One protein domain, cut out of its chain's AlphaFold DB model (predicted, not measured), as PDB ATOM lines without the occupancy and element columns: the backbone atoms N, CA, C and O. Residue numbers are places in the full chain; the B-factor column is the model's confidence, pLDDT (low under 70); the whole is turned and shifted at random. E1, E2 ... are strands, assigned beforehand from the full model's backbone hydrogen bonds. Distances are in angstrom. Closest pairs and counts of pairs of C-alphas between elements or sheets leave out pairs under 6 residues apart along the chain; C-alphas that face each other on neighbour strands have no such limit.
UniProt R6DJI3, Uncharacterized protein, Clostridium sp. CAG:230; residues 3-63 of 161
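What this domain is: This is residues 3 to 63 of the 161 residues of an uncharacterized protein of Clostridium sp. CAG:230 (UniProt R6DJI3). A long two-stranded ribbon, the hairpin of E3 and E4, makes the length of this domain, and the short hairpin of E1 and E2 lies side by side with part of it, E1 next to E3, to form one twisted sheet. A long loop, residues 18 to 34, runs from the end of E2 back to the beginning of E3. The printed part has 61 residues, with no named helix and four named strands, E1 to E4 along the chain; the sheet's order is E2, E1, E3, E4, antiparallel throughout, and the class is all strand. The whole is only just loose, close to compact, with a radius of gyration of the C-alphas of 12.9 A, and elongated, spanning 43 by 24 by 14 A.

How they stand to each other: The sheet has inner strand E3, residues 35 to 46, antiparallel to edge strand E4, residues 49 to 61, at 163 degrees between their directions. In this hairpin N 38 and O 58 are within hydrogen-bond range at 2.8 A, as are N 46 and O 49 at 3.0 A. E4 bends by 65 degrees at residue 54. Inner strand E1, residues 3 to 6, is antiparallel to E3 at 149 degrees; the C-alphas of Tyr 5 and Phe 38 face each other at 4.5 A, and N 4 and O 39 are 2.9 A apart, within hydrogen-bond range. Edge strand E2, residues 13 to 17, forms a hairpin with E1 at 165 degrees, with N 13 and O 5 within hydrogen-bond range at 2.8 A. E2 is apart from E3 and from E4. The sheet is twisted, its C-alphas up to 4.4 A off the best plane.

Where its parts are: E1 begins at C-alpha 3, (38.560, 22.808, 30.923), and measures 10.7 A; E2 measures 11.9 A. E3 measures 35.0 A, and E4 measures 34.1 A, ending at C-alpha 61, (22.923, 15.880, 27.838).

The domain as a whole: The two C-alphas farthest apart, those of Asp 47 and Pro 63, are 43.3 A apart. The link from E2 to E3 is long, that from E1 to E2 short and that from E3 to E4 tight. The printed part has no cut; its mean pLDDT is 90.5, and no printed residue is under 70.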
ATOM      1  N   LEU A   3      39.835  23.500  31.076       94.69
ATOM      2  CA  LEU A   3      38.560  22.808  30.923       94.69
ATOM      3  C   LEU A   3      38.107  22.245  32.268       94.69
ATOM      4  O   LEU A   3      38.861  21.538  32.937       94.69
ATOM      5  N   TYR A   4      36.852  22.499  32.618       95.56
ATOM      6  CA  TYR A   4      36.195  21.961  33.803       95.56
ATOM      7  C   TYR A   4      34.888  21.264  33.426       95.56
ATOM      8  O   TYR A   4      34.278  21.595  32.406       95.56
ATOM      9  N   TYR A   5      34.421  20.352  34.279       96.25
ATOM     10  CA  TYR A   5      33.079  19.774  34.188       96.25
ATOM     11  C   TYR A   5      32.323  19.843  35.513       96.25
ATOM     12  O   TYR A   5      32.920  19.922  36.584       96.25
ATOM     13  N   SER A   6      31.000  19.761  35.431       95.75
ATOM     14  CA  SER A   6      30.090  19.663  36.567       95.75
ATOM     15  C   SER A   6      28.876  18.800  36.212       95.75
ATOM     16  O   SER A   6      28.457  18.753  35.052       95.75
ATOM     17  N   THR A   7      28.301  18.114  37.200       94.69
ATOM     18  CA  THR A   7      27.030  17.374  37.074       94.69
ATOM     19  C   THR A   7      25.818  18.164  37.566       94.69
ATOM     20  O   THR A   7      24.696  17.845  37.180       94.69
ATOM     21  N   ASP A   8      26.031  19.186  38.398       93.06
ATOM     22  CA  ASP A   8      24.983  20.029  38.993       93.06
ATOM     23  C   ASP A   8      24.955  21.453  38.405       93.06
ATOM     24  O   ASP A   8      23.969  22.169  38.555       93.06
ATOM     25  N   GLY A   9      26.005  21.844  37.678       92.81
ATOM     26  CA  GLY A   9      26.174  23.177  37.097       92.81
ATOM     27  C   GLY A   9      26.706  24.219  38.080       92.81
ATOM     28  O   GLY A   9      26.887  25.368  37.678       92.81
ATOM     29  N   ARG A  10      26.984  23.826  39.329       92.12
ATOM     30  CA  ARG A  10      27.440  24.689  40.427       92.12
ATOM     31  C   ARG A  10      28.893  24.389  40.785       92.12
ATOM     32  O   ARG A  10      29.750  25.259  40.654       92.12
ATOM     33  N   LYS A  11      29.195  23.146  41.174       94.81
ATOM     34  CA  LYS A  11      30.547  22.725  41.576       94.81
ATOM     35  C   LYS A  11      31.288  22.158  40.371       94.81
ATOM     36  O   LYS A  11      30.873  21.146  39.801       94.81
ATOM     37  N   TYR A  12      32.376  22.814  39.971       96.06
ATOM     38  CA  TYR A  12      33.173  22.437  38.802       96.06
ATOM     39  C   TYR A  12      34.483  21.764  39.206       96.06
ATOM     40  O   TYR A  12      35.243  22.295  40.010       96.06
ATOM     41  N   LYS A  13      34.773  20.618  38.590       95.81
ATOM     42  CA  LYS A  13      36.038  19.888  38.727       95.81
ATOM     43  C   LYS A  13      36.902  20.123  37.492       95.81
ATOM     44  O   LYS A  13      36.407  20.029  36.364       95.81
ATOM     45  N   LYS A  14      38.186  20.430  37.690       95.44
ATOM     46  CA  LYS A  14      39.148  20.615  36.594       95.44
ATOM     47  C   LYS A  14      39.358  19.282  35.875       95.44
ATOM     48  O   LYS A  14      39.590  18.266  36.516       95.44
ATOM     49  N   ILE A  15      39.258  19.296  34.548       94.31
ATOM     50  CA  ILE A  15      39.574  18.147  33.691       94.31
ATOM     51  C   ILE A  15      41.032  18.225  33.257       94.31
ATOM     52  O   ILE A  15      41.787  17.276  33.420       94.31
ATOM     53  N   THR A  16      41.415  19.351  32.657       92.75
ATOM     54  CA  THR A  16      42.753  19.545  32.093       92.75
ATOM     55  C   THR A  16      43.035  21.028  31.893       92.75
ATOM     56  O   THR A  16      42.114  21.847  31.800       92.75
ATOM     57  N   THR A  17      44.313  21.364  31.756       91.69
ATOM     58  CA  THR A  17      44.756  22.608  31.123       91.69
ATOM     59  C   THR A  17      45.249  22.283  29.708       91.69
ATOM     60  O   THR A  17      45.946  21.297  29.498       91.69
ATOM     61  N   CYS A  18      44.823  23.079  28.736       87.56
ATOM     62  CA  CYS A  18      45.158  23.024  27.316       87.56
ATOM     63  C   CYS A  18      46.050  24.225  26.971       87.56
ATOM     64  O   CYS A  18      45.702  25.358  27.320       87.56
ATOM     65  N   ASN A  19      47.158  23.986  26.270       83.31
ATOM     66  CA  ASN A  19      48.093  25.012  25.796       83.31
ATOM     67  C   ASN A  19      48.006  25.173  24.265       83.31
ATOM     68  O   ASN A  19      47.150  24.558  23.627       83.31
ATOM     69  N   SER A  20      48.885  25.991  23.682       77.62
ATOM     70  CA  SER A  20      48.937  26.255  22.234       77.62
ATOM     71  C   SER A  20      49.080  24.980  21.391       77.62
ATOM     72  O   SER A  20      48.430  24.850  20.357       77.62
ATOM     73  N   LYS A  21      49.848  23.993  21.869       81.44
ATOM     74  CA  LYS A  21      50.062  22.707  21.182       81.44
ATOM     75  C   LYS A  21      48.882  21.737  21.340       81.44
ATOM     76  O   LYS A  21      48.649  20.905  20.470       81.44
ATOM     77  N   LYS A  22      48.112  21.837  22.430       80.06
ATOM     78  CA  LYS A  22      46.983  20.943  22.748       80.06
ATOM     79  C   LYS A  22      45.697  21.733  22.968       80.06
ATOM     80  O   LYS A  22      45.260  21.920  24.102       80.06
ATOM     81  N   HIS A  23      45.066  22.151  21.876       80.25
ATOM     82  CA  HIS A  23      43.842  22.962  21.881       80.25
ATOM     83  C   HIS A  23      42.533  22.142  21.856       80.25
ATOM     84  O   HIS A  23      41.448  22.716  21.915       80.25
ATOM     85  N   ALA A  24      42.610  20.806  21.825       83.00
ATOM     86  CA  ALA A  24      41.455  19.906  21.880       83.00
ATOM     87  C   ALA A  24      41.591  18.862  23.000       83.00
ATOM     88  O   ALA A  24      42.693  18.437  23.357       83.00
ATOM     89  N   TYR A  25      40.456  18.426  23.552       87.25
ATOM     90  CA  TYR A  25      40.408  17.379  24.572       87.25
ATOM     91  C   TYR A  25      39.172  16.488  24.411       87.25
ATOM     92  O   TYR A  25      38.047  16.978  24.323       87.25
ATOM     93  N   THR A  26      39.380  15.170  24.441       89.19
ATOM     94  CA  THR A  26      38.307  14.167  24.396       89.19
ATOM     95  C   THR A  26      38.039  13.631  25.796       89.19
ATOM     96  O   THR A  26      38.806  12.827  26.323       89.19
ATOM     97  N   TRP A  27      36.920  14.039  26.392       88.88
ATOM     98  CA  TRP A  27      36.504  13.575  27.714       88.88
ATOM     99  C   TRP A  27      35.685  12.279  27.630       88.88
ATOM    100  O   TRP A  27      34.623  12.254  27.008       88.88
ATOM    101  N   LYS A  28      36.174  11.199  28.258       86.88
ATOM    102  CA  LYS A  28      35.596   9.839  28.162       86.88
ATOM    103  C   LYS A  28      34.832   9.368  29.410       86.88
ATOM    104  O   LYS A  28      34.205   8.319  29.362       86.88
ATOM    105  N   ALA A  29      34.846  10.129  30.508       87.12
ATOM    106  CA  ALA A  29      34.262   9.713  31.795       87.12
ATOM    107  C   ALA A  29      32.735   9.930  31.913       87.12
ATOM    108  O   ALA A  29      32.139   9.703  32.968       87.12
ATOM    109  N   GLY A  30      32.087  10.405  30.847       85.69
ATOM    110  CA  GLY A  30      30.659  10.699  30.842       85.69
ATOM    111  C   GLY A  30      29.788   9.449  30.929       85.69
ATOM    112  O   GLY A  30      29.953   8.507  30.159       85.69
ATOM    113  N   LYS A  31      28.805   9.467  31.834       86.31
ATOM    114  CA  LYS A  31      27.812   8.397  31.973       86.31
ATOM    115  C   LYS A  31      26.585   8.675  31.085       86.31
ATOM    116  O   LYS A  31      26.102   9.814  31.060       86.31
ATOM    117  N   PRO A  32      26.041   7.665  30.380       83.06
ATOM    118  CA  PRO A  32      24.833   7.819  29.567       83.06
ATOM    119  C   PRO A  32      23.652   8.387  30.360       83.06
ATOM    120  O   PRO A  32      23.461   8.068  31.533       83.06
ATOM    121  N   GLY A  33      22.841   9.231  29.724       82.06
ATOM    122  CA  GLY A  33      21.648   9.824  30.336       82.06
ATOM    123  C   GLY A  33      21.909  10.904  31.378       82.06
ATOM    124  O   GLY A  33      20.954  11.491  31.889       82.06
ATOM    125  N   LYS A  34      23.173  11.182  31.702       87.88
ATOM    126  CA  LYS A  34      23.536  12.258  32.618       87.88
ATOM    127  C   LYS A  34      23.741  13.560  31.852       87.88
ATOM    128  O   LYS A  34      24.199  13.598  30.708       87.88
ATOM    129  N   LYS A  35      23.351  14.640  32.515       92.19
ATOM    130  CA  LYS A  35      23.570  16.010  32.075       92.19
ATOM    131  C   LYS A  35      24.883  16.490  32.678       92.19
ATOM    132  O   LYS A  35      25.118  16.283  33.864       92.19
ATOM    133  N   TYR A  36      25.695  17.133  31.858       95.38
ATOM    134  CA  TYR A  36      26.968  17.711  32.250       95.38
ATOM    135  C   TYR A  36      27.040  19.165  31.803       95.38
ATOM    136  O   TYR A  36      26.449  19.555  30.792       95.38
ATOM    137  N   TYR A  37      27.790  19.952  32.556       96.50
ATOM    138  CA  TYR A  37      28.130  21.328  32.238       96.50
ATOM    139  C   TYR A  37      29.637  21.396  32.068       96.50
ATOM    140  O   TYR A  37      30.372  20.991  32.963       96.50
ATOM    141  N   PHE A  38      30.090  21.887  30.926       96.38
ATOM    142  CA  PHE A  38      31.498  22.097  30.632       96.38
ATOM    143  C   PHE A  38      31.795  23.577  30.678       96.38
ATOM    144  O   PHE A  38      31.080  24.367  30.063       96.38
ATOM    145  N   ARG A  39      32.854  23.939  31.393       95.88
ATOM    146  CA  ARG A  39      33.318  25.315  31.489       95.88
ATOM    147  C   ARG A  39      34.705  25.418  30.871       95.88
ATOM    148  O   ARG A  39      35.619  24.697  31.261       95.88
ATOM    149  N   PHE A  40      34.825  26.310  29.902       94.50
ATOM    150  CA  PHE A  40      36.044  26.628  29.177       94.50
ATOM    151  C   PHE A  40      36.512  27.995  29.660       94.50
ATOM    152  O   PHE A  40      35.786  28.975  29.513       94.50
ATOM    153  N   VAL A  41      37.692  28.051  30.263       94.62
ATOM    154  CA  VAL A  41      38.274  29.286  30.802       94.62
ATOM    155  C   VAL A  41      39.523  29.597  29.992       94.62
ATOM    156  O   VAL A  41      40.441  28.774  29.943       94.62
ATOM    157  N   THR A  42      39.586  30.731  29.300       92.56
ATOM    158  CA  THR A  42      40.854  31.156  28.690       92.56
ATOM    159  C   THR A  42      41.831  31.561  29.790       92.56
ATOM    160  O   THR A  42      41.427  31.882  30.903       92.56
ATOM    161  N   TYR A  43      43.127  31.470  29.524       91.94
ATOM    162  CA  TYR A  43      44.135  31.974  30.450       91.94
ATOM    163  C   TYR A  43      45.314  32.517  29.654       91.94
ATOM    164  O   TYR A  43      45.547  32.056  28.532       91.94
ATOM    165  N   GLN A  44      46.041  33.447  30.254       90.81
ATOM    166  CA  GLN A  44      47.355  33.899  29.815       90.81
ATOM    167  C   GLN A  44      48.368  33.632  30.928       90.81
ATOM    168  O   GLN A  44      47.990  33.453  32.087       90.81
ATOM    169  N   LEU A  45      49.641  33.531  30.557       89.81
ATOM    170  CA  LEU A  45      50.731  33.506  31.521       89.81
ATOM    171  C   LEU A  45      51.233  34.938  31.680       89.81
ATOM    172  O   LEU A  45      51.613  35.550  30.688       89.81
ATOM    173  N   GLN A  46      51.196  35.448  32.903       91.25
ATOM    174  CA  GLN A  46      51.805  36.716  33.302       91.25
ATOM    175  C   GLN A  46      52.709  36.392  34.489       91.25
ATOM    176  O   GLN A  46      52.247  35.760  35.441       91.25
ATOM    177  N   ASP A  47      54.001  36.694  34.376       90.12
ATOM    178  CA  ASP A  47      55.013  36.423  35.411       90.12
ATOM    179  C   ASP A  47      54.995  34.970  35.922       90.12
ATOM    180  O   ASP A  47      54.983  34.679  37.117       90.12
ATOM    181  N   GLY A  48      54.880  34.018  34.989       85.00
ATOM    182  CA  GLY A  48      54.792  32.583  35.293       85.00
ATOM    183  C   GLY A  48      53.461  32.125  35.909       85.00
ATOM    184  O   GLY A  48      53.241  30.922  36.074       85.00
ATOM    185  N   ARG A  49      52.526  33.038  36.198       88.38
ATOM    186  CA  ARG A  49      51.219  32.745  36.803       88.38
ATOM    187  C   ARG A  49      50.109  32.693  35.757       88.38
ATOM    188  O   ARG A  49      50.082  33.451  34.794       88.38
ATOM    189  N   GLN A  50      49.153  31.784  35.956       89.88
ATOM    190  CA  GLN A  50      47.980  31.675  35.084       89.88
ATOM    191  C   GLN A  50      46.920  32.708  35.468       89.88
ATOM    192  O   GLN A  50      46.174  32.511  36.429       89.88
ATOM    193  N   VAL A  51      46.792  33.752  34.656       92.69
ATOM    194  CA  VAL A  51      45.727  34.751  34.776       92.69
ATOM    195  C   VAL A  51      44.538  34.302  33.936       92.69
ATOM    196  O   VAL A  51      44.643  34.092  32.725       92.69
ATOM    197  N   LYS A  52      43.400  34.062  34.595       92.88
ATOM    198  CA  LYS A  52      42.178  33.549  33.959       92.88
ATOM    199  C   LYS A  52      41.441  34.684  33.252       92.88
ATOM    200  O   LYS A  52      41.219  35.733  33.835       92.88
ATOM    201  N   GLY A  53      41.014  34.426  32.023       91.62
ATOM    202  CA  GLY A  53      40.197  35.332  31.226       91.62
ATOM    203  C   GLY A  53      38.758  34.841  31.072       91.62
ATOM    204  O   GLY A  53      38.153  34.263  31.981       91.62
ATOM    205  N   LYS A  54      38.204  35.058  29.876       94.62
ATOM    206  CA  LYS A  54      36.815  34.748  29.525       94.62
ATOM    207  C   LYS A  54      36.435  33.303  29.850       94.62
ATOM    208  O   LYS A  54      37.133  32.345  29.514       94.62
ATOM    209  N   THR A  55      35.252  33.166  30.440       95.81
ATOM    210  CA  THR A  55      34.646  31.884  30.791       95.81
ATOM    211  C   THR A  55      33.423  31.612  29.921       95.81
ATOM    212  O   THR A  55      32.499  32.418  29.866       95.81
ATOM    213  N   VAL A  56      33.380  30.447  29.277       95.44
ATOM    214  CA  VAL A  56      32.226  29.972  28.500       95.44
ATOM    215  C   VAL A  56      31.715  28.680  29.110       95.44
ATOM    216  O   VAL A  56      32.484  27.751  29.338       95.44
ATOM    217  N   THR A  57      30.405  28.593  29.339       95.94
ATOM    218  CA  THR A  57      29.769  27.372  29.846       95.94
ATOM    219  C   THR A  57      28.875  26.760  28.770       95.94
ATOM    220  O   THR A  57      28.083  27.456  28.136       95.94
ATOM    221  N   LYS A  58      28.995  25.451  28.546       95.44
ATOM    222  CA  LYS A  58      28.152  24.679  27.626       95.44
ATOM    223  C   LYS A  58      27.526  23.504  28.357       95.44
ATOM    224  O   LYS A  58      28.189  22.786  29.098       95.44
ATOM    225  N   LYS A  59      26.240  23.289  28.118       94.50
ATOM    226  CA  LYS A  59      25.474  22.180  28.683       94.50
ATOM    227  C   LYS A  59      25.373  21.054  27.662       94.50
ATOM    228  O   LYS A  59      25.055  21.299  26.502       94.50
ATOM    229  N   LEU A  60      25.595  19.825  28.112       90.06
ATOM    230  CA  LEU A  60      25.522  18.622  27.291       90.06
ATOM    231  C   LEU A  60      24.715  17.544  28.017       90.06
ATOM    232  O   LEU A  60      25.073  17.116  29.111       90.06
ATOM    233  N   LEU A  61      23.630  17.081  27.400       87.31
ATOM    234  CA  LEU A  61      22.923  15.880  27.838       87.31
ATOM    235  C   LEU A  61      23.470  14.686  27.059       87.31
ATOM    236  O   LEU A  61      23.297  14.623  25.841       87.31
ATOM    237  N   LEU A  62      24.109  13.739  27.748       83.38
ATOM    238  CA  LEU A  62      24.554  12.518  27.089       83.38
ATOM    239  C   LEU A  62      23.351  11.610  26.806       83.38
ATOM    240  O   LEU A  62      22.555  11.353  27.715       83.38
ATOM    241  N   PRO A  63      23.204  11.091  25.575       81.62
ATOM    242  CA  PRO A  63      22.170  10.116  25.260       81.62
ATOM    243  C   PRO A  63      22.256   8.896  26.181       81.62
ATOM    244  O   PRO A  63      23.343   8.448  26.536       81.62
TER     245      PRO A  63